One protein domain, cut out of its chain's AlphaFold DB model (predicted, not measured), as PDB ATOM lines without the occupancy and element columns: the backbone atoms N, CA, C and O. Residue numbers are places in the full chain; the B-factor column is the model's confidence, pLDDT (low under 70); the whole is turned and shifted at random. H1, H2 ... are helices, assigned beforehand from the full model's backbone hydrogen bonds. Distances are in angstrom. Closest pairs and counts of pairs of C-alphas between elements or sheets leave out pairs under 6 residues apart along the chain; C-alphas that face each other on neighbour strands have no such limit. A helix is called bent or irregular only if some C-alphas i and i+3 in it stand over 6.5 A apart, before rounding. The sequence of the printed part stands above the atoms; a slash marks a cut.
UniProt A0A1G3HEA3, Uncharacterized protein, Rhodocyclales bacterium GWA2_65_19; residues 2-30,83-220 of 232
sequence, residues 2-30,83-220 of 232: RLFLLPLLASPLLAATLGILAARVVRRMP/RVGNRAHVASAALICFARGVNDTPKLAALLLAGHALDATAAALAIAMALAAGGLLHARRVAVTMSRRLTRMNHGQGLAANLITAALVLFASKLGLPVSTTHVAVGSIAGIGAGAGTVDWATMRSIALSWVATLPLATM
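Overview. This is residues 2 to 30 and 83 to 220 of the 232 residues of an uncharacterized protein of Rhodocyclales bacterium GWA2_65_19 (UniProt A0A1G3HEA3). A compact core of three helices side by side, H1b, H4 and H5, forms an up-and-down bundle, each running against the one before it, and H2a packs on H4. The bent helix H3 folds back from H2b, on which its arm H3a packs at one end of the domain, to bring H3b near H5; H6 runs near H5 and sticks out with residues 212 to 220. The printed part has 167 residues with six named helices, H1 to H6 in order, and no named strand; the class is all helix. The whole is compact, with a radius of gyration of the C-alphas of 16.7 A and spans of 56 by 37 by 31 A.

Arrangement. By its hydrogen bonds H1, residues 2 to 28, was assigned as one helix, but it is bent: C-alphas 9 and 12 are 6.5 A apart, and its arms H1a, residues 2 to 9, and H1b, residues 12 to 28, stand at a steep tilt of 38 degrees. H2, residues 83 to 114, also assigned as one helix, is bent with C-alphas 103 and 106 6.7 A apart; its arms are H2a, residues 83 to 103, and H2b, residues 106 to 114, at a shallow tilt of 28 degrees. H3, residues 120 to 149, assigned as one helix too, is bent with C-alphas 137 and 140 7.8 A apart; its arms H3a, residues 120 to 137, and H3b, residues 140 to 149, stand at a steep tilt of 57 degrees. H3a touches H2b with residues 120 to 127 alone, closest at the C-alphas of Ala 123 and Ala 109, 6.2 A apart, at a steep tilt of 54 degrees. H4, residues 155 to 174, is the hub and touches three helices. H2a touches it at a shallow tilt of 27 degrees, the same way, with the C-alphas of His 89 and Leu 159 closest at 4.7 A. H1b touches it, opposite ways, with the C-alphas of Gly 19 and Ala 161 closest at 6.3 A. H4 and H5, residues 181 to 196, form a helical hairpin, with the C-alphas of Ala 161 and Ser 188 closest at 5.2 A. H1b and H5 touch, the same way, with the C-alphas of Ala 16 and Gly 191 closest at 3.9 A. H6, residues 201 to 220, is close to but not clearly touching H5, with the C-alphas of Met 204 and Ala 190 closest at 7.7 A, and it has a kink of 27 degrees near residue 213. H4 and H6 are apart. Every O i to N i+4 pair is within hydrogen-bond range in H1b, H2a, H3a, H3b, H4 and H5; the counts are 2 of 4 in H1a, 4 of 5 in H2b and 14 of 16 in H6.

Along the chain. H1a begins at C-alpha 2, (175.236, 166.400, 79.015), and spans 10.8 A; H1b spans 24.5 A. H2a spans 30.3 A from C-alpha 83, (147.748, 197.332, 61.388), and H2b 12.1 A. H3a spans 25.8 A and H3b 12.9 A. H4 spans 28.0 A and H5 22.3 A. H6 spans 29.0 A and ends at C-alpha 220, (171.216, 177.336, 99.554).

Size, cuts and confidence. The C-alphas of Pro 30 and His 116 are the two farthest apart, at 56.8 A. Residues 31 to 82 are not printed, and C-alphas 30 and 83 are 15.6 A apart across this cut. Of the links that are printed whole, none is long. Residues 136 to 144, which belong to H3, also stand free. The mean pLDDT of the printed part is 90.4, and residues 2 to 3 and 117 are under 70.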
ATOM      1  N   ARG A   2     174.951 165.618  80.244       61.22
ATOM      2  CA  ARG A   2     175.236 166.400  79.015       61.22
ATOM      3  C   ARG A   2     173.996 166.766  78.179       61.22
ATOM      4  O   ARG A   2     173.929 167.877  77.669       61.22
ATOM      5  N   LEU A   3     172.999 165.878  78.113       65.06
ATOM      6  CA  LEU A   3     171.762 166.094  77.347       65.06
ATOM      7  C   LEU A   3     170.870 167.223  77.907       65.06
ATOM      8  O   LEU A   3     170.100 167.813  77.162       65.06
ATOM      9  N   PHE A   4     170.998 167.547  79.200       70.88
ATOM     10  CA  PHE A   4     170.203 168.584  79.870       70.88
ATOM     11  C   PHE A   4     170.889 169.956  79.855       70.88
ATOM     12  O   PHE A   4     170.232 170.966  79.632       70.88
ATOM     13  N   LEU A   5     172.211 170.012  80.062       75.19
ATOM     14  CA  LEU A   5     172.943 171.287  80.091       75.19
ATOM     15  C   LEU A   5     173.119 171.909  78.701       75.19
ATOM     16  O   LEU A   5     173.090 173.133  78.573       75.19
ATOM     17  N   LEU A   6     173.317 171.083  77.670       77.88
ATOM     18  CA  LEU A   6     173.633 171.571  76.328       77.88
ATOM     19  C   LEU A   6     172.504 172.444  75.738       77.88
ATOM     20  O   LEU A   6     172.804 173.562  75.320       77.88
ATOM     21  N   PRO A   7     171.214 172.039  75.761       77.19
ATOM     22  CA  PRO A   7     170.125 172.887  75.268       77.19
ATOM     23  C   PRO A   7     169.969 174.178  76.085       77.19
ATOM     24  O   PRO A   7     169.686 175.241  75.533       77.19
ATOM     25  N   LEU A   8     170.203 174.115  77.398       77.44
ATOM     26  CA  LEU A   8     170.103 175.260  78.306       77.44
ATOM     27  C   LEU A   8     171.127 176.362  78.001       77.44
ATOM     28  O   LEU A   8     170.778 177.541  78.076       77.44
ATOM     29  N   LEU A   9     172.354 175.986  77.635       80.19
ATOM     30  CA  LEU A   9     173.438 176.924  77.322       80.19
ATOM     31  C   LEU A   9     173.477 177.320  75.839       80.19
ATOM     32  O   LEU A   9     173.785 178.466  75.519       80.19
ATOM     33  N   ALA A  10     173.140 176.405  74.927       86.62
ATOM     34  CA  ALA A  10     173.166 176.673  73.488       86.62
ATOM     35  C   ALA A  10     171.978 177.532  73.023       86.62
ATOM     36  O   ALA A  10     172.114 178.338  72.102       86.62
ATOM     37  N   SER A  11     170.814 177.385  73.662       91.50
ATOM     38  CA  SER A  11     169.588 178.079  73.260       91.50
ATOM     39  C   SER A  11     169.653 179.620  73.284       91.50
ATOM     40  O   SER A  11     169.176 180.207  72.312       91.50
ATOM     41  N   PRO A  12     170.261 180.318  74.271       92.69
ATOM     42  CA  PRO A  12     170.411 181.776  74.201       92.69
ATOM     43  C   PRO A  12     171.324 182.225  73.058       92.69
ATOM     44  O   PRO A  12     171.048 183.245  72.429       92.69
ATOM     45  N   LEU A  13     172.389 181.471  72.765       94.19
ATOM     46  CA  LEU A  13     173.319 181.796  71.682       94.19
ATOM     47  C   LEU A  13     172.646 181.620  70.322       94.19
ATOM     48  O   LEU A  13     172.718 182.515  69.485       94.19
ATOM     49  N   LEU A  14     171.924 180.512  70.130       95.50
ATOM     50  CA  LEU A  14     171.126 180.277  68.929       95.50
ATOM     51  C   LEU A  14     170.033 181.342  68.754       95.50
ATOM     52  O   LEU A  14     169.820 181.850  67.655       95.50
ATOM     53  N   ALA A  15     169.354 181.721  69.836       96.75
ATOM     54  CA  ALA A  15     168.365 182.790  69.793       96.75
ATOM     55  C   ALA A  15     169.003 184.137  69.418       96.75
ATOM     56  O   ALA A  15     168.454 184.867  68.595       96.75
ATOM     57  N   ALA A  16     170.181 184.448  69.965       96.50
ATOM     58  CA  ALA A  16     170.905 185.675  69.655       96.50
ATOM     59  C   ALA A  16     171.380 185.726  68.199       96.50
ATOM     60  O   ALA A  16     171.223 186.760  67.549       96.50
ATOM     61  N   THR A  17     171.903 184.626  67.652       96.69
ATOM     62  CA  THR A  17     172.328 184.575  66.245       96.69
ATOM     63  C   THR A  17     171.145 184.748  65.300       96.69
ATOM     64  O   THR A  17     171.208 185.585  64.397       96.69
ATOM     65  N   LEU A  18     170.034 184.045  65.544       97.12
ATOM     66  CA  LEU A  18     168.794 184.232  64.790       97.12
ATOM     67  C   LEU A  18     168.264 185.665  64.922       97.12
ATOM     68  O   LEU A  18     167.835 186.247  63.927       97.12
ATOM     69  N   GLY A  19     168.357 186.264  66.110       96.62
ATOM     70  CA  GLY A  19     167.988 187.658  66.350       96.62
ATOM     71  C   GLY A  19     168.829 188.643  65.534       96.62
ATOM     72  O   GLY A  19     168.280 189.530  64.884       96.62
ATOM     73  N   ILE A  20     170.151 188.461  65.483       96.31
ATOM     74  CA  ILE A  20     171.052 189.300  64.670       96.31
ATOM     75  C   ILE A  20     170.691 189.191  63.184       96.31
ATOM     76  O   ILE A  20     170.619 190.204  62.482       96.31
ATOM     77  N   LEU A  21     170.449 187.972  62.694       95.75
ATOM     78  CA  LEU A  21     170.053 187.738  61.304       95.75
ATOM     79  C   LEU A  21     168.700 188.388  60.997       95.75
ATOM     80  O   LEU A  21     168.574 189.104  60.003       95.75
ATOM     81  N   ALA A  22     167.717 188.217  61.877       94.38
ATOM     82  CA  ALA A  22     166.406 188.828  61.731       94.38
ATOM     83  C   ALA A  22     166.477 190.360  61.756       94.38
ATOM     84  O   ALA A  22     165.808 191.003  60.952       94.38
ATOM     85  N   ALA A  23     167.337 190.966  62.578       93.12
ATOM     86  CA  ALA A  23     167.542 192.414  62.568       93.12
ATOM     87  C   ALA A  23     168.058 192.920  61.211       93.12
ATOM     88  O   ALA A  23     167.618 193.971  60.742       93.12
ATOM     89  N   ARG A  24     168.945 192.167  60.543       91.25
ATOM     90  CA  ARG A  24     169.413 192.500  59.185       91.25
ATOM     91  C   ARG A  24     168.287 192.417  58.159       91.25
ATOM     92  O   ARG A  24     168.226 193.259  57.269       91.25
ATOM     93  N   VAL A  25     167.402 191.429  58.283       89.12
ATOM     94  CA  VAL A  25     166.236 191.277  57.399       89.12
ATOM     95  C   VAL A  25     165.233 192.407  57.634       89.12
ATOM     96  O   VAL A  25     164.841 193.071  56.680       89.12
ATOM     97  N   VAL A  26     164.881 192.694  58.889       88.75
ATOM     98  CA  VAL A  26     163.941 193.769  59.256       88.75
ATOM     99  C   VAL A  26     164.449 195.138  58.792       88.75
ATOM    100  O   VAL A  26     163.664 195.941  58.306       88.75
ATOM    101  N   ARG A  27     165.763 195.395  58.860       86.69
ATOM    102  CA  ARG A  27     166.377 196.631  58.337       86.69
ATOM    103  C   ARG A  27     166.259 196.795  56.818       86.69
ATOM    104  O   ARG A  27     166.360 197.916  56.339       86.69
ATOM    105  N   ARG A  28     166.091 195.702  56.069       85.69
ATOM    106  CA  ARG A  28     165.925 195.726  54.606       85.69
ATOM    107  C   ARG A  28     164.470 195.838  54.166       85.69
ATOM    108  O   ARG A  28     164.225 196.002  52.975       85.69
ATOM    109  N   MET A  29     163.511 195.719  55.085       80.31
ATOM    110  CA  MET A  29     162.101 195.826  54.728       80.31
ATOM    111  C   MET A  29     161.758 197.282  54.379       80.31
ATOM    112  O   MET A  29     162.108 198.183  55.147       80.31
ATOM    113  N   PRO A  30     161.097 197.535  53.234       71.88
ATOM    114  CA  PRO A  30     160.704 198.881  52.841       71.88
ATOM    115  C   PRO A  30     159.720 199.464  53.860       71.88
ATOM    116  O   PRO A  30     158.827 198.765  54.336       71.88
ATOM    117  N   ARG A  83     148.795 197.980  60.570       88.81
ATOM    118  CA  ARG A  83     147.748 197.332  61.388       88.81
ATOM    119  C   ARG A  83     147.910 195.820  61.435       88.81
ATOM    120  O   ARG A  83     147.771 195.237  62.511       88.81
ATOM    121  N   VAL A  84     148.180 195.191  60.292       90.19
ATOM    122  CA  VAL A  84     148.425 193.742  60.222       90.19
ATOM    123  C   VAL A  84     149.660 193.380  61.047       90.19
ATOM    124  O   VAL A  84     149.585 192.478  61.878       90.19
ATOM    125  N   GLY A  85     150.749 194.137  60.910       90.44
ATOM    126  CA  GLY A  85     151.981 193.969  61.679       90.44
ATOM    127  C   GLY A  85     151.777 194.140  63.184       90.44
ATOM    128  O   GLY A  85     152.256 193.317  63.958       90.44
ATOM    129  N   ASN A  86     150.999 195.133  63.619       91.19
ATOM    130  CA  ASN A  86     150.679 195.324  65.038       91.19
ATOM    131  C   ASN A  86     149.839 194.170  65.598       91.19
ATOM    132  O   ASN A  86     150.120 193.677  66.690       91.19
ATOM    133  N   ARG A  87     148.838 193.694  64.847       93.62
ATOM    134  CA  ARG A  87     148.055 192.512  65.239       93.62
ATOM    135  C   ARG A  87     148.931 191.264  65.308       93.62
ATOM    136  O   ARG A  87     148.839 190.523  66.281       93.62
ATOM    137  N   ALA A  88     149.817 191.070  64.332       94.56
ATOM    138  CA  ALA A  88     150.786 189.980  64.334       94.56
ATOM    139  C   ALA A  88     151.748 190.079  65.527       94.56
ATOM    140  O   ALA A  88     152.034 189.071  66.166       94.56
ATOM    141  N   HIS A  89     152.199 191.283  65.887       93.81
ATOM    142  CA  HIS A  89     153.037 191.512  67.063       93.81
ATOM    143  C   HIS A  89     152.326 191.081  68.352       93.81
ATOM    144  O   HIS A  89     152.885 190.306  69.129       93.81
ATOM    145  N   VAL A  90     151.070 191.487  68.550       94.50
ATOM    146  CA  VAL A  90     150.272 191.059  69.713       94.50
ATOM    147  C   VAL A  90     150.031 189.546  69.699       94.50
ATOM    148  O   VAL A  90     150.234 188.883  70.716       94.50
ATOM    149  N   ALA A  91     149.683 188.971  68.546       96.38
ATOM    150  CA  ALA A  91     149.500 187.528  68.404       96.38
ATOM    151  C   ALA A  91     150.791 186.747  68.719       96.38
ATOM    152  O   ALA A  91     150.750 185.721  69.393       96.38
ATOM    153  N   SER A  92     151.954 187.261  68.312       96.62
ATOM    154  CA  SER A  92     153.251 186.649  68.622       96.62
ATOM    155  C   SER A  92     153.582 186.681  70.117       96.62
ATOM    156  O   SER A  92     154.204 185.751  70.628       96.62
ATOM    157  N   ALA A  93     153.131 187.708  70.846       94.31
ATOM    158  CA  ALA A  93     153.276 187.754  72.297       94.31
ATOM    159  C   ALA A  93     152.417 186.669  72.972       94.31
ATOM    160  O   ALA A  93     152.907 185.959  73.850       94.31
ATOM    161  N   ALA A  94     151.175 186.477  72.510       95.19
ATOM    162  CA  ALA A  94     150.327 185.373  72.963       95.19
ATOM    163  C   ALA A  94     150.959 184.005  72.650       95.19
ATOM    164  O   ALA A  94     150.940 183.107  73.493       95.19
ATOM    165  N   LEU A  95     151.600 183.870  71.486       96.88
ATOM    166  CA  LEU A  95     152.309 182.653  71.101       96.88
ATOM    167  C   LEU A  95     153.484 182.334  72.041       96.88
ATOM    168  O   LEU A  95     153.672 181.172  72.394       96.88
ATOM    169  N   ILE A  96     154.243 183.333  72.512       95.38
ATOM    170  CA  ILE A  96     155.266 183.106  73.552       95.38
ATOM    171  C   ILE A  96     154.632 182.634  74.858       95.38
ATOM    172  O   ILE A  96     155.179 181.741  75.505       95.38
ATOM    173  N   CYS A  97     153.518 183.237  75.281       93.50
ATOM    174  CA  CYS A  97     152.829 182.820  76.503       93.50
ATOM    175  C   CYS A  97     152.401 181.350  76.415       93.50
ATOM    176  O   CYS A  97     152.661 180.583  77.340       93.50
ATOM    177  N   PHE A  98     151.842 180.947  75.273       94.88
ATOM    178  CA  PHE A  98     151.513 179.552  74.999       94.88
ATOM    179  C   PHE A  98     152.758 178.652  75.013       94.88
ATOM    180  O   PHE A  98     152.787 177.657  75.732       94.88
ATOM    181  N   ALA A  99     153.820 179.032  74.293       95.69
ATOM    182  CA  ALA A  99     155.080 178.286  74.254       95.69
ATOM    183  C   ALA A  99     155.682 178.084  75.653       95.69
ATOM    184  O   ALA A  99     156.176 177.001  75.970       95.69
ATOM    185  N   ARG A 100     155.598 179.108  76.511       94.31
ATOM    186  CA  ARG A 100     156.021 179.032  77.911       94.31
ATOM    187  C   ARG A 100     155.182 178.031  78.700       94.31
ATOM    188  O   ARG A 100     155.762 177.208  79.396       94.31
ATOM    189  N   GLY A 101     153.859 178.048  78.540       93.44
ATOM    190  CA  GLY A 101     152.974 177.054  79.155       93.44
ATOM    191  C   GLY A 101     153.337 175.622  78.751       93.44
ATOM    192  O   GLY A 101     153.555 174.776  79.613       93.44
ATOM    193  N   VAL A 102     153.507 175.359  77.453       93.25
ATOM    194  CA  VAL A 102     153.877 174.021  76.947       93.25
ATOM    195  C   VAL A 102     155.230 173.547  77.500       93.25
ATOM    196  O   VAL A 102     155.392 172.370  77.801       93.25
ATOM    197  N   ASN A 103     156.203 174.449  77.647       93.62
ATOM    198  CA  ASN A 103     157.548 174.117  78.126       93.62
ATOM    199  C   ASN A 103     157.651 173.981  79.655       93.62
ATOM    200  O   ASN A 103     158.446 173.177  80.143       93.62
ATOM    201  N   ASP A 104     156.911 174.786  80.420       92.50
ATOM    202  CA  ASP A 104     157.094 174.890  81.873       92.50
ATOM    203  C   ASP A 104     156.073 174.060  82.669       92.50
ATOM    204  O   ASP A 104     156.421 173.559  83.740       92.50
ATOM    205  N   THR A 105     154.868 173.814  82.139       91.19
ATOM    206  CA  THR A 105     153.857 172.983  82.819       91.19
ATOM    207  C   THR A 105     154.358 171.570  83.132       91.19
ATOM    208  O   THR A 105     154.222 171.168  84.286       91.19
ATOM    209  N   PRO A 106     155.000 170.817  82.210       88.88
ATOM    210  CA  PRO A 106     155.507 169.479  82.533       88.88
ATOM    211  C   PRO A 106     156.553 169.483  83.657       88.88
ATOM    212  O   PRO A 106     156.585 168.567  84.473       88.88
ATOM    213  N   LYS A 107     157.382 170.534  83.740       88.06
ATOM    214  CA  LYS A 107     158.418 170.668  84.780       88.06
ATOM    215  C   LYS A 107     157.805 170.874  86.161       88.06
ATOM    216  O   LYS A 107     158.274 170.291  87.133       88.06
ATOM    217  N   LEU A 108     156.758 171.695  86.241       88.81
ATOM    218  CA  LEU A 108     156.031 171.950  87.484       88.81
ATOM    219  C   LEU A 108     155.158 170.755  87.883       88.81
ATOM    220  O   LEU A 108     155.114 170.393  89.056       88.81
ATOM    221  N   ALA A 109     154.516 170.103  86.911       88.06
ATOM    222  CA  ALA A 109     153.699 168.919  87.146       88.06
ATOM    223  C   ALA A 109     154.537 167.764  87.707       88.06
ATOM    224  O   ALA A 109     154.104 167.108  88.649       88.06
ATOM    225  N   ALA A 110     155.757 167.565  87.197       85.94
ATOM    226  CA  ALA A 110     156.680 166.564  87.728       85.94
ATOM    227  C   ALA A 110     156.978 166.771  89.226       85.94
ATOM    228  O   ALA A 110     157.030 165.797  89.972       85.94
ATOM    229  N   LEU A 111     157.120 168.022  89.683       82.75
ATOM    230  CA  LEU A 111     157.362 168.335  91.095       82.75
ATOM    231  C   LEU A 111     156.124 168.078  91.971       82.75
ATOM    232  O   LEU A 111     156.248 167.508  93.051       82.75
ATOM    233  N   LEU A 112     154.932 168.470  91.506       82.94
ATOM    234  CA  LEU A 112     153.682 168.289  92.259       82.94
ATOM    235  C   LEU A 112     153.265 166.818  92.368       82.94
ATOM    236  O   LEU A 112     152.813 166.381  93.425       82.94
ATOM    237  N   LEU A 113     153.441 166.052  91.289       82.00
ATOM    238  CA  LEU A 113     153.120 164.625  91.262       82.00
ATOM    239  C   LEU A 113     154.097 163.806  92.113       82.00
ATOM    240  O   LEU A 113     153.672 162.864  92.775       82.00
ATOM    241  N   ALA A 114     155.379 164.189  92.154       79.69
ATOM    242  CA  ALA A 114     156.371 163.543  93.015       79.69
ATOM    243  C   ALA A 114     156.048 163.691  94.514       79.69
ATOM    244  O   ALA A 114     156.416 162.829  95.305       79.69
ATOM    245  N   GLY A 115     155.338 164.754  94.904       74.44
ATOM    246  CA  GLY A 115     154.861 164.945  96.275       74.44
ATOM    247  C   GLY A 115     153.562 164.206  96.614       74.44
ATOM    248  O   GLY A 115     153.064 164.389  97.719       74.44
ATOM    249  N   HIS A 116     152.976 163.441  95.678       72.25
ATOM    250  CA  HIS A 116     151.654 162.801  95.801       72.25
ATOM    251  C   HIS A 116     150.521 163.748  96.256       72.25
ATOM    252  O   HIS A 116     149.509 163.305  96.791       72.25
ATOM    253  N   ALA A 117     150.679 165.061  96.049       68.75
ATOM    254  CA  ALA A 117     149.798 166.069  96.636       68.75
ATOM    255  C   ALA A 117     148.485 166.265  95.860       68.75
ATOM    256  O   ALA A 117     147.488 166.682  96.442       68.75
ATOM    257  N   LEU A 118     148.488 166.014  94.546       77.75
ATOM    258  CA  LEU A 118     147.368 166.262  93.634       77.75
ATOM    259  C   LEU A 118     147.349 165.217  92.511       77.75
ATOM    260  O   LEU A 118     148.397 164.696  92.128       77.75
ATOM    261  N   ASP A 119     146.169 164.960  91.942       85.38
ATOM    262  CA  ASP A 119     146.056 164.219  90.685       85.38
ATOM    263  C   ASP A 119     146.541 165.064  89.486       85.38
ATOM    264  O   ASP A 119     146.768 166.275  89.583       85.38
ATOM    265  N   ALA A 120     146.738 164.425  88.330       82.50
ATOM    266  CA  ALA A 120     147.321 165.084  87.159       82.50
ATOM    267  C   ALA A 120     146.471 166.265  86.650       82.50
ATOM    268  O   ALA A 120     147.011 167.285  86.214       82.50
ATOM    269  N   THR A 121     145.147 166.143  86.725       86.50
ATOM    270  CA  THR A 121     144.191 167.165  86.286       86.50
ATOM    271  C   THR A 121     144.178 168.381  87.204       86.50
ATOM    272  O   THR A 121     144.288 169.512  86.721       86.50
ATOM    273  N   ALA A 122     144.110 168.179  88.518       88.19
ATOM    274  CA  ALA A 122     144.149 169.253  89.501       88.19
ATOM    275  C   ALA A 122     145.517 169.939  89.511       88.19
ATOM    276  O   ALA A 122     145.576 171.168  89.566       88.19
ATOM    277  N   ALA A 123     146.614 169.184  89.374       88.44
ATOM    278  CA  ALA A 123     147.955 169.752  89.248       88.44
ATOM    279  C   ALA A 123     148.063 170.672  88.019       88.44
ATOM    280  O   ALA A 123     148.549 171.798  88.135       88.44
ATOM    281  N   ALA A 124     147.561 170.242  86.856       87.50
ATOM    282  CA  ALA A 124     147.575 171.057  85.641       87.50
ATOM    283  C   ALA A 124     146.757 172.353  85.791       87.50
ATOM    284  O   ALA A 124     147.230 173.424  85.402       87.50
ATOM    285  N   LEU A 125     145.563 172.280  86.391       90.38
ATOM    286  CA  LEU A 125     144.724 173.455  86.653       90.38
ATOM    287  C   LEU A 125     145.373 174.413  87.660       90.38
ATOM    288  O   LEU A 125     145.417 175.619  87.415       90.38
ATOM    289  N   ALA A 126     145.929 173.893  88.755       91.12
ATOM    290  CA  ALA A 126     146.629 174.690  89.757       91.12
ATOM    291  C   ALA A 126     147.844 175.416  89.158       91.12
ATOM    292  O   ALA A 126     148.014 176.618  89.374       91.12
ATOM    293  N   ILE A 127     148.647 174.723  88.343       92.50
ATOM    294  CA  ILE A 127     149.781 175.321  87.626       92.50
ATOM    295  C   ILE A 127     149.300 176.422  86.679       92.50
ATOM    296  O   ILE A 127     149.865 177.518  86.684       92.50
ATOM    297  N   ALA A 128     148.258 176.164  85.886       91.88
ATOM    298  CA  ALA A 128     147.719 177.148  84.951       91.88
ATOM    299  C   ALA A 128     147.248 178.420  85.675       91.88
ATOM    300  O   ALA A 128     147.608 179.529  85.269       91.88
ATOM    301  N   MET A 129     146.515 178.267  86.780       93.12
ATOM    302  CA  MET A 129     146.045 179.380  87.607       93.12
ATOM    303  C   MET A 129     147.206 180.153  88.243       93.12
ATOM    304  O   MET A 129     147.222 181.384  88.193       93.12
ATOM    305  N   ALA A 130     148.209 179.457  88.784       92.75
ATOM    306  CA  ALA A 130     149.383 180.084  89.388       92.75
ATOM    307  C   ALA A 130     150.215 180.869  88.358       92.75
ATOM    308  O   ALA A 130     150.605 182.011  88.615       92.75
ATOM    309  N   LEU A 131     150.444 180.299  87.168       92.31
ATOM    310  CA  LEU A 131     151.144 180.976  86.072       92.31
ATOM    311  C   LEU A 131     150.365 182.203  85.576       92.31
ATOM    312  O   LEU A 131     150.969 183.255  85.345       92.31
ATOM    313  N   ALA A 132     149.038 182.099  85.454       91.94
ATOM    314  CA  ALA A 132     148.181 183.217  85.069       91.94
ATOM    315  C   ALA A 132     148.223 184.347  86.110       91.94
ATOM    316  O   ALA A 132     148.487 185.499  85.758       91.94
ATOM    317  N   ALA A 133     148.044 184.023  87.393       94.88
ATOM    318  CA  ALA A 133     148.091 184.990  88.486       94.88
ATOM    319  C   ALA A 133     149.464 185.677  88.583       94.88
ATOM    320  O   ALA A 133     149.547 186.907  88.613       94.88
ATOM    321  N   GLY A 134     150.556 184.910  88.551       91.56
ATOM    322  CA  GLY A 134     151.915 185.456  88.567       91.56
ATOM    323  C   GLY A 134     152.190 186.388  87.381       91.56
ATOM    324  O   GLY A 134     152.780 187.460  87.556       91.56
ATOM    325  N   GLY A 135     151.702 186.018  86.193       89.94
ATOM    326  CA  GLY A 135     151.762 186.846  84.990       89.94
ATOM    327  C   GLY A 135     151.037 188.181  85.162       89.94
ATOM    328  O   GLY A 135     151.628 189.231  84.907       89.94
ATOM    329  N   LEU A 136     149.797 188.164  85.650       91.50
ATOM    330  CA  LEU A 136     149.003 189.381  85.863       91.50
ATOM    331  C   LEU A 136     149.660 190.343  86.864       91.50
ATOM    332  O   LEU A 136     149.664 191.554  86.643       91.50
ATOM    333  N   LEU A 137     150.258 189.811  87.929       92.75
ATOM    334  CA  LEU A 137     150.844 190.620  88.998       92.75
ATOM    335  C   LEU A 137     152.210 191.220  88.620       92.75
ATOM    336  O   LEU A 137     152.489 192.377  88.939       92.75
ATOM    337  N   HIS A 138     153.073 190.461  87.935       90.62
ATOM    338  CA  HIS A 138     154.494 190.820  87.807       90.62
ATOM    339  C   HIS A 138     154.999 191.007  86.369       90.62
ATOM    340  O   HIS A 138     156.084 191.577  86.182       90.62
ATOM    341  N   ALA A 139     154.243 190.613  85.334       87.38
ATOM    342  CA  ALA A 139     154.748 190.636  83.954       87.38
ATOM    343  C   ALA A 139     155.153 192.039  83.479       87.38
ATOM    344  O   ALA A 139     156.124 192.176  82.734       87.38
ATOM    345  N   ARG A 140     154.479 193.101  83.947       89.12
ATOM    346  CA  ARG A 140     154.767 194.484  83.529       89.12
ATOM    347  C   ARG A 140     156.206 194.905  83.836       89.12
ATOM    348  O   ARG A 140     156.857 195.510  82.986       89.12
ATOM    349  N   ARG A 141     156.724 194.590  85.028       88.06
ATOM    350  CA  ARG A 141     158.082 194.991  85.443       88.06
ATOM    351  C   ARG A 141     159.151 194.303  84.590       88.06
ATOM    352  O   ARG A 141     160.109 194.945  84.152       88.06
ATOM    353  N   VAL A 142     158.950 193.015  84.310       86.00
ATOM    354  CA  VAL A 142     159.840 192.225  83.450       86.00
ATOM    355  C   VAL A 142     159.778 192.737  82.013       86.00
ATOM    356  O   VAL A 142     160.817 193.031  81.425       86.00
ATOM    357  N   ALA A 143     158.574 192.944  81.474       85.94
ATOM    358  CA  ALA A 143     158.375 193.445  80.117       85.94
ATOM    359  C   ALA A 143     159.039 194.812  79.900       85.94
ATOM    360  O   ALA A 143     159.693 195.016  78.881       85.94
ATOM    361  N   VAL A 144     158.947 195.737  80.864       85.62
ATOM    362  CA  VAL A 144     159.619 197.050  80.784       85.62
ATOM    363  C   VAL A 144     161.140 196.905  80.767       85.62
ATOM    364  O   VAL A 144     161.811 197.583  79.991       85.62
ATOM    365  N   THR A 145     161.694 196.010  81.584       84.88
ATOM    366  CA  THR A 145     163.145 195.773  81.608       84.88
ATOM    367  C   THR A 145     163.630 195.239  80.257       84.88
ATOM    368  O   THR A 145     164.573 195.781  79.686       84.88
ATOM    369  N   MET A 146     162.922 194.264  79.686       85.19
ATOM    370  CA  MET A 146     163.302 193.646  78.410       85.19
ATOM    371  C   MET A 146     163.076 194.557  77.195       85.19
ATOM    372  O   MET A 146     163.873 194.538  76.264       85.19
ATOM    373  N   SER A 147     162.013 195.369  77.196       80.06
ATOM    374  CA  SER A 147     161.631 196.201  76.039       80.06
ATOM    375  C   SER A 147     162.195 197.622  76.043       80.06
ATOM    376  O   SER A 147     162.198 198.265  74.996       80.06
ATOM    377  N   ARG A 148     162.610 198.148  77.206       84.44
ATOM    378  CA  ARG A 148     163.090 199.537  77.327       84.44
ATOM    379  C   ARG A 148     164.498 199.665  77.880       84.44
ATOM    380  O   ARG A 148     165.180 200.612  77.506       84.44
ATOM    381  N   ARG A 149     164.908 198.774  78.790       88.44
ATOM    382  CA  ARG A 149     166.239 198.844  79.416       88.44
ATOM    383  C   ARG A 149     167.270 198.033  78.644       88.44
ATOM    384  O   ARG A 149     168.354 198.530  78.418       88.44
ATOM    385  N   LEU A 150     166.923 196.826  78.195       90.25
ATOM    386  CA  LEU A 150     167.865 195.959  77.480       90.25
ATOM    387  C   LEU A 150     168.168 196.439  76.050       90.25
ATOM    388  O   LEU A 150     169.309 196.382  75.605       90.25
ATOM    389  N   THR A 151     167.154 196.878  75.307       91.56
ATOM    390  CA  THR A 151     167.308 197.407  73.945       91.56
ATOM    391  C   THR A 151     166.083 198.229  73.564       91.56
ATOM    392  O   THR A 151     164.982 197.958  74.045       91.56
ATOM    393  N   ARG A 152     166.250 199.229  72.689       88.06
ATOM    394  CA  ARG A 152     165.129 199.965  72.087       88.06
ATOM    395  C   ARG A 152     164.698 199.265  70.804       88.06
ATOM    396  O   ARG A 152     165.461 199.230  69.844       88.06
ATOM    397  N   MET A 153     163.481 198.728  70.789       87.19
ATOM    398  CA  MET A 153     162.937 198.005  69.638       87.19
ATOM    399  C   MET A 153     161.665 198.651  69.099       87.19
ATOM    400  O   MET A 153     160.836 199.150  69.859       87.19
ATOM    401  N   ASN A 154     161.491 198.587  67.780       88.62
ATOM    402  CA  ASN A 154     160.218 198.865  67.119       88.62
ATOM    403  C   ASN A 154     159.327 197.603  67.052       88.62
ATOM    404  O   ASN A 154     159.741 196.502  67.423       88.62
ATOM    405  N   HIS A 155     158.095 197.752  66.555       88.19
ATOM    406  CA  HIS A 155     157.121 196.656  66.467       88.19
ATOM    407  C   HIS A 155     157.614 195.467  65.621       88.19
ATOM    408  O   HIS A 155     157.413 194.318  66.012       88.19
ATOM    409  N   GLY A 156     158.297 195.723  64.498       90.25
ATOM    410  CA  GLY A 156     158.826 194.670  63.622       90.25
ATOM    411  C   GLY A 156     159.950 193.869  64.282       90.25
ATOM    412  O   GLY A 156     159.946 192.640  64.255       90.25
ATOM    413  N   GLN A 157     160.868 194.559  64.958       93.06
ATOM    414  CA  GLN A 157     161.928 193.948  65.760       93.06
ATOM    415  C   GLN A 157     161.360 193.111  66.909       93.06
ATOM    416  O   GLN A 157     161.787 191.976  67.113       93.06
ATOM    417  N   GLY A 158     160.363 193.637  67.622       93.81
ATOM    418  CA  GLY A 158     159.694 192.901  68.687       93.81
ATOM    419  C   GLY A 158     158.927 191.678  68.172       93.81
ATOM    420  O   GLY A 158     158.966 190.627  68.804       93.81
ATOM    421  N   LEU A 159     158.274 191.775  67.009       94.81
ATOM    422  CA  LEU A 159     157.594 190.643  66.368       94.81
ATOM    423  C   LEU A 159     158.600 189.541  66.015       94.81
ATOM    424  O   LEU A 159     158.389 188.382  66.361       94.81
ATOM    425  N   ALA A 160     159.718 189.903  65.383       95.44
ATOM    426  CA  ALA A 160     160.777 188.954  65.054       95.44
ATOM    427  C   ALA A 160     161.346 188.279  66.312       95.44
ATOM    428  O   ALA A 160     161.449 187.052  66.357       95.44
ATOM    429  N   ALA A 161     161.635 189.062  67.359       96.31
ATOM    430  CA  ALA A 161     162.133 188.532  68.624       96.31
ATOM    431  C   ALA A 161     161.159 187.511  69.239       96.31
ATOM    432  O   ALA A 161     161.576 186.445  69.715       96.31
ATOM    433  N   ASN A 162     159.861 187.823  69.186       96.75
ATOM    434  CA  ASN A 162     158.794 186.982  69.706       96.75
ATOM    435  C   ASN A 162     158.661 185.666  68.934       96.75
ATOM    436  O   ASN A 162     158.592 184.603  69.550       96.75
ATOM    437  N   LEU A 163     158.673 185.727  67.601       97.19
ATOM    438  CA  LEU A 163     158.568 184.547  66.742       97.19
ATOM    439  C   LEU A 163     159.770 183.613  66.898       97.19
ATOM    440  O   LEU A 163     159.571 182.409  67.031       97.19
ATOM    441  N   ILE A 164     160.994 184.148  66.955       97.62
ATOM    442  CA  ILE A 164     162.206 183.349  67.210       97.62
ATOM    443  C   ILE A 164     162.089 182.633  68.555       97.62
ATOM    444  O   ILE A 164     162.332 181.431  68.649       97.62
ATOM    445  N   THR A 165     161.674 183.364  69.593       97.50
ATOM    446  CA  THR A 165     161.525 182.807  70.941       97.50
ATOM    447  C   THR A 165     160.488 181.693  70.963       97.50
ATOM    448  O   THR A 165     160.773 180.595  71.437       97.50
ATOM    449  N   ALA A 166     159.295 181.955  70.431       97.69
ATOM    450  CA  ALA A 166     158.218 180.980  70.383       97.69
ATOM    451  C   ALA A 166     158.603 179.739  69.570       97.69
ATOM    452  O   ALA A 166     158.386 178.624  70.037       97.69
ATOM    453  N   ALA A 167     159.212 179.920  68.395       97.12
ATOM    454  CA  ALA A 167     159.628 178.822  67.532       97.12
ATOM    455  C   ALA A 167     160.664 177.925  68.216       97.12
ATOM    456  O   ALA A 167     160.478 176.712  68.261       97.12
ATOM    457  N   LEU A 168     161.717 178.508  68.800       96.44
ATOM    458  CA  LEU A 168     162.756 177.744  69.495       96.44
ATOM    459  C   LEU A 168     162.206 176.993  70.709       96.44
ATOM    460  O   LEU A 168     162.534 175.825  70.902       96.44
ATOM    461  N   VAL A 169     161.360 177.644  71.514       96.50
ATOM    462  CA  VAL A 169     160.771 177.019  72.705       96.50
ATOM    463  C   VAL A 169     159.818 175.895  72.311       96.50
ATOM    464  O   VAL A 169     159.958 174.793  72.823       96.50
ATOM    465  N   LEU A 170     158.892 176.123  71.375       96.50
ATOM    466  CA  LEU A 170     157.956 175.085  70.925       96.50
ATOM    467  C   LEU A 170     158.679 173.908  70.274       96.50
ATOM    468  O   LEU A 170     158.309 172.757  70.506       96.50
ATOM    469  N   PHE A 171     159.715 174.181  69.481       95.31
ATOM    470  CA  PHE A 171     160.526 173.137  68.869       95.31
ATOM    471  C   PHE A 171     161.246 172.294  69.926       95.31
ATOM    472  O   PHE A 171     161.173 171.068  69.879       95.31
ATOM    473  N   ALA A 172     161.871 172.928  70.922       93.06
ATOM    474  CA  ALA A 172     162.499 172.220  72.033       93.06
ATOM    475  C   ALA A 172     161.482 171.404  72.848       93.06
ATOM    476  O   ALA A 172     161.729 170.228  73.117       93.06
ATOM    477  N   SER A 173     160.313 171.976  73.155       93.25
ATOM    478  CA  SER A 173     159.229 171.275  73.854       93.25
ATOM    479  C   SER A 173     158.734 170.055  73.082       93.25
ATOM    480  O   SER A 173     158.509 169.008  73.682       93.25
ATOM    481  N   LYS A 174     158.608 170.149  71.751       93.25
ATOM    482  CA  LYS A 174     158.221 169.013  70.898       93.25
ATOM    483  C   LYS A 174     159.239 167.871  70.972       93.25
ATOM    484  O   LYS A 174     158.856 166.710  70.896       93.25
ATOM    485  N   LEU A 175     160.520 168.200  71.125       90.75
ATOM    486  CA  LEU A 175     161.598 167.226  71.304       90.75
ATOM    487  C   LEU A 175     161.746 166.744  72.758       90.75
ATOM    488  O   LEU A 175     162.652 165.967  73.047       90.75
ATOM    489  N   GLY A 176     160.904 167.218  73.684       88.25
ATOM    490  CA  GLY A 176     161.018 166.911  75.111       88.25
ATOM    491  C   GLY A 176     162.272 167.497  75.769       88.25
ATOM    492  O   GLY A 176     162.662 167.058  76.850       88.25
ATOM    493  N   LEU A 177     162.928 168.474  75.130       89.06
ATOM    494  CA  LEU A 177     164.154 169.085  75.633       89.06
ATOM    495  C   LEU A 177     163.811 170.253  76.567       89.06
ATOM    496  O   LEU A 177     163.221 171.239  76.118       89.06
ATOM    497  N   PRO A 178     164.212 170.209  77.850       85.81
ATOM    498  CA  PRO A 178     163.950 171.309  78.761       85.81
ATOM    499  C   PRO A 178     164.823 172.509  78.392       85.81
ATOM    500  O   PRO A 178     166.051 172.461  78.476       85.81
ATOM    501  N   VAL A 179     164.182 173.619  78.030       91.94
ATOM    502  CA  VAL A 179     164.864 174.892  77.760       91.94
ATOM    503  C   VAL A 179     164.408 175.985  78.716       91.94
ATOM    504  O   VAL A 179     163.290 175.957  79.244       91.94
ATOM    505  N   SER A 180     165.275 176.972  78.940       91.94
ATOM    506  CA  SER A 180     164.935 178.185  79.687       91.94
ATOM    507  C   SER A 180     164.309 179.210  78.744       91.94
ATOM    508  O   SER A 180     164.994 179.805  77.910       91.94
ATOM    509  N   THR A 181     162.999 179.444  78.876       92.69
ATOM    510  CA  THR A 181     162.293 180.418  78.025       92.69
ATOM    511  C   THR A 181     162.805 181.843  78.228       92.69
ATOM    512  O   THR A 181     162.755 182.645  77.298       92.69
ATOM    513  N   THR A 182     163.331 182.171  79.413       92.56
ATOM    514  CA  THR A 182     163.925 183.483  79.704       92.56
ATOM    515  C   THR A 182     165.261 183.663  78.991       92.56
ATOM    516  O   THR A 182     165.472 184.719  78.403       92.56
ATOM    517  N   HIS A 183     166.123 182.641  78.956       94.25
ATOM    518  CA  HIS A 183     167.387 182.696  78.211       94.25
ATOM    519  C   HIS A 183     167.147 182.847  76.709       94.25
ATOM    520  O   HIS A 183     167.780 183.685  76.071       94.25
ATOM    521  N   VAL A 184     166.196 182.091  76.154       96.25
ATOM    522  CA  VAL A 184     165.830 182.195  74.734       96.25
ATOM    523  C   VAL A 184     165.260 183.579  74.418       96.25
ATOM    524  O   VAL A 184     165.694 184.211  73.458       96.25
ATOM    525  N   ALA A 185     164.330 184.080  75.239       95.50
ATOM    526  CA  ALA A 185     163.722 185.393  75.030       95.50
ATOM    527  C   ALA A 185     164.754 186.526  75.114       95.50
ATOM    528  O   ALA A 185     164.814 187.372  74.223       95.50
ATOM    529  N   VAL A 186     165.594 186.528  76.154       95.31
ATOM    530  CA  VAL A 186     166.656 187.530  76.319       95.31
ATOM    531  C   VAL A 186     167.684 187.421  75.201       95.31
ATOM    532  O   VAL A 186     168.062 188.449  74.651       95.31
ATOM    533  N   GLY A 187     168.090 186.209  74.815       95.94
ATOM    534  CA  GLY A 187     169.000 185.982  73.693       95.94
ATOM    535  C   GLY A 187     168.447 186.546  72.387       95.94
ATOM    536  O   GLY A 187     169.126 187.319  71.721       95.94
ATOM    537  N   SER A 188     167.187 186.248  72.063       96.69
ATOM    538  CA  SER A 188     166.502 186.764  70.871       96.69
ATOM    539  C   SER A 188     166.425 188.297  70.862       96.69
ATOM    540  O   SER A 188     166.820 188.942  69.889       96.69
ATOM    541  N   ILE A 189     165.996 188.900  71.977       95.81
ATOM    542  CA  ILE A 189     165.876 190.357  72.137       95.81
ATOM    543  C   ILE A 189     167.247 191.043  72.059       95.81
ATOM    544  O   ILE A 189     167.414 192.020  71.326       95.81
ATOM    545  N   ALA A 190     168.240 190.528  72.784       96.12
ATOM    546  CA  ALA A 190     169.600 191.050  72.764       96.12
ATOM    547  C   ALA A 190     170.238 190.881  71.380       96.12
ATOM    548  O   ALA A 190     170.903 191.797  70.911       96.12
ATOM    549  N   GLY A 191     169.991 189.766  70.686       96.31
ATOM    550  CA  GLY A 191     170.455 189.530  69.320       96.31
ATOM    551  C   GLY A 191     169.861 190.518  68.317       96.31
ATOM    552  O   GLY A 191     170.596 191.118  67.530       96.31
ATOM    553  N   ILE A 192     168.549 190.756  68.389       96.31
ATOM    554  CA  ILE A 192     167.870 191.789  67.594       96.31
ATOM    555  C   ILE A 192     168.483 193.165  67.869       96.31
ATOM    556  O   ILE A 192     168.813 193.898  66.934       96.31
ATOM    557  N   GLY A 193     168.679 193.499  69.146       94.62
ATOM    558  CA  GLY A 193     169.337 194.734  69.555       94.62
ATOM    559  C   GLY A 193     170.778 194.824  69.055       94.62
ATOM    560  O   GLY A 193     171.203 195.891  68.630       94.62
ATOM    561  N   ALA A 194     171.537 193.727  69.062       95.19
ATOM    562  CA  ALA A 194     172.946 193.706  68.676       95.19
ATOM    563  C   ALA A 194     173.089 193.917  67.169       95.19
ATOM    564  O   ALA A 194     173.857 194.771  66.734       95.19
ATOM    565  N   GLY A 195     172.266 193.229  66.371       93.56
ATOM    566  CA  GLY A 195     172.153 193.483  64.934       93.56
ATOM    567  C   GLY A 195     171.622 194.884  64.610       93.56
ATOM    568  O   GLY A 195     171.808 195.376  63.496       93.56
ATOM    569  N   ALA A 196     170.979 195.544  65.577       90.69
ATOM    570  CA  ALA A 196     170.533 196.920  65.469       90.69
ATOM    571  C   ALA A 196     171.471 197.967  66.101       90.69
ATOM    572  O   ALA A 196     171.230 199.153  65.890       90.69
ATOM    573  N   GLY A 197     172.521 197.578  66.825       92.00
ATOM    574  CA  GLY A 197     173.390 198.506  67.557       92.00
ATOM    575  C   GLY A 197     172.717 199.222  68.739       92.00
ATOM    576  O   GLY A 197     173.138 200.317  69.094       92.00
ATOM    577  N   THR A 198     171.666 198.648  69.335       93.12
ATOM    578  CA  THR A 198     170.837 199.294  70.378       93.12
ATOM    579  C   THR A 198     170.865 198.591  71.740       93.12
ATOM    580  O   THR A 198     170.032 198.895  72.592       93.12
ATOM    581  N   VAL A 199     171.774 197.630  71.948       95.00
ATOM    582  CA  VAL A 199     171.875 196.869  73.209       95.00
ATOM    583  C   VAL A 199     172.498 197.709  74.311       95.00
ATOM    584  O   VAL A 199     173.565 198.293  74.132       95.00
ATOM    585  N   ASP A 200     171.879 197.672  75.483       95.38
ATOM    586  CA  ASP A 200     172.498 198.091  76.732       95.38
ATOM    587  C   ASP A 200     173.262 196.914  77.359       95.38
ATOM    588  O   ASP A 200     172.691 195.999  77.967       95.38
ATOM    589  N   TRP A 201     174.585 196.949  77.218       94.31
ATOM    590  CA  TRP A 201     175.479 195.926  77.757       94.31
ATOM    591  C   TRP A 201     175.546 195.912  79.286       94.31
ATOM    592  O   TRP A 201     175.787 194.852  79.868       94.31
ATOM    593  N   ALA A 202     175.302 197.042  79.956       95.31
ATOM    594  CA  ALA A 202     175.263 197.088  81.414       95.31
ATOM    595  C   ALA A 202     174.030 196.337  81.932       95.31
ATOM    596  O   ALA A 202     174.150 195.490  82.825       95.31
ATOM    597  N   THR A 203     172.870 196.571  81.312       93.81
ATOM    598  CA  THR A 203     171.640 195.822  81.598       93.81
ATOM    599  C   THR A 203     171.803 194.337  81.257       93.81
ATOM    600  O   THR A 203     171.470 193.485  82.083       93.81
ATOM    601  N   MET A 204     172.377 193.995  80.098       94.69
ATOM    602  CA  MET A 204     172.636 192.599  79.713       94.69
ATOM    603  C   MET A 204     173.543 191.882  80.721       94.69
ATOM    604  O   MET A 204     173.238 190.767  81.146       94.69
ATOM    605  N   ARG A 205     174.622 192.536  81.172       94.19
ATOM    606  CA  ARG A 205     175.508 191.999  82.214       94.19
ATOM    607  C   ARG A 205     174.762 191.782  83.528       94.19
ATOM    608  O   ARG A 205     174.925 190.734  84.141       94.19
ATOM    609  N   SER A 206     173.924 192.730  83.951       94.25
ATOM    610  CA  SER A 206     173.107 192.579  85.163       94.25
ATOM    611  C   SER A 206     172.153 191.384  85.077       94.25
ATOM    612  O   SER A 206     171.948 190.701  86.078       94.25
ATOM    613  N   ILE A 207     171.577 191.127  83.900       92.88
ATOM    614  CA  ILE A 207     170.719 189.962  83.659       92.88
ATOM    615  C   ILE A 207     171.544 188.668  83.694       92.88
ATOM    616  O   ILE A 207     171.160 187.714  84.362       92.88
ATOM    617  N   ALA A 208     172.701 188.631  83.032       92.44
ATOM    618  CA  ALA A 208     173.566 187.452  83.041       92.44
ATOM    619  C   ALA A 208     174.048 187.098  84.461       92.44
ATOM    620  O   ALA A 208     174.047 185.929  84.846       92.44
ATOM    621  N   LEU A 209     174.397 188.108  85.264       92.94
ATOM    622  CA  LEU A 209     174.777 187.919  86.664       92.94
ATOM    623  C   LEU A 209     173.624 187.356  87.502       92.94
ATOM    624  O   LEU A 209     173.864 186.492  88.342       92.94
ATOM    625  N   SER A 210     172.380 187.789  87.265       92.88
ATOM    626  CA  SER A 210     171.234 187.251  88.002       92.88
ATOM    627  C   SER A 210     170.983 185.779  87.676       92.88
ATOM    628  O   SER A 210     170.661 185.012  88.580       92.88
ATOM    629  N   TRP A 211     171.205 185.344  86.433       91.19
ATOM    630  CA  TRP A 211     171.101 183.929  86.062       91.19
ATOM    631  C   TRP A 211     172.104 183.061  86.815       91.19
ATOM    632  O   TRP A 211     171.724 182.034  87.376       91.19
ATOM    633  N   VAL A 212     173.364 183.500  86.882       90.38
ATOM    634  CA  VAL A 212     174.411 182.778  87.617       90.38
ATOM    635  C   VAL A 212     174.114 182.776  89.114       90.38
ATOM    636  O   VAL A 212     174.213 181.726  89.737       90.38
ATOM    637  N   ALA A 213     173.691 183.911  89.677       92.00
ATOM    638  CA  ALA A 213     173.369 184.045  91.099       92.00
ATOM    639  C   ALA A 213     172.118 183.259  91.528       92.00
ATOM    640  O   ALA A 213     171.995 182.884  92.691       92.00
ATOM    641  N   THR A 214     171.196 182.967  90.608       91.31
ATOM    642  CA  THR A 214     169.964 182.232  90.935       91.31
ATOM    643  C   THR A 214     170.253 180.788  91.357       91.31
ATOM    644  O   THR A 214     169.611 180.287  92.275       91.31
ATOM    645  N   LEU A 215     171.242 180.129  90.741       89.38
ATOM    646  CA  LEU A 215     171.621 178.749  91.072       89.38
ATOM    647  C   LEU A 215     172.107 178.570  92.526       89.38
ATOM    648  O   LEU A 215     171.494 177.769  93.230       89.38
ATOM    649  N   PRO A 216     173.135 179.297  93.018       92.25
ATOM    650  CA  PRO A 216     173.628 179.139  94.384       92.25
ATOM    651  C   PRO A 216     172.570 179.521  95.422       92.25
ATOM    652  O   PRO A 216     172.445 178.856  96.449       92.25
ATOM    653  N   LEU A 217     171.768 180.554  95.147       93.94
ATOM    654  CA  LEU A 217     170.679 180.953  96.036       93.94
ATOM    655  C   LEU A 217     169.605 179.864  96.131       93.94
ATOM    656  O   LEU A 217     169.185 179.523  97.232       93.94
ATOM    657  N   ALA A 218     169.204 179.273  95.002       91.50
ATOM    658  CA  ALA A 218     168.246 178.171  94.993       91.50
ATOM    659  C   ALA A 218     168.786 176.938  95.733       91.50
ATOM    660  O   ALA A 218     168.062 176.349  96.531       91.50
ATOM    661  N   THR A 219     170.059 176.576  95.530       90.69
ATOM    662  CA  THR A 219     170.680 175.454  96.254       90.69
ATOM    663  C   THR A 219     170.781 175.719  97.751       90.69
ATOM    664  O   THR A 219     170.514 174.822  98.543       90.69
ATOM    665  N   MET A 220     171.120 176.949  98.147       94.38
ATOM    666  CA  MET A 220     171.216 177.336  99.554       94.38
ATOM    667  C   MET A 220     169.846 177.262 100.234       94.38
ATOM    668  O   MET A 220     169.732 176.679 101.305       94.38
TER     669      MET A 220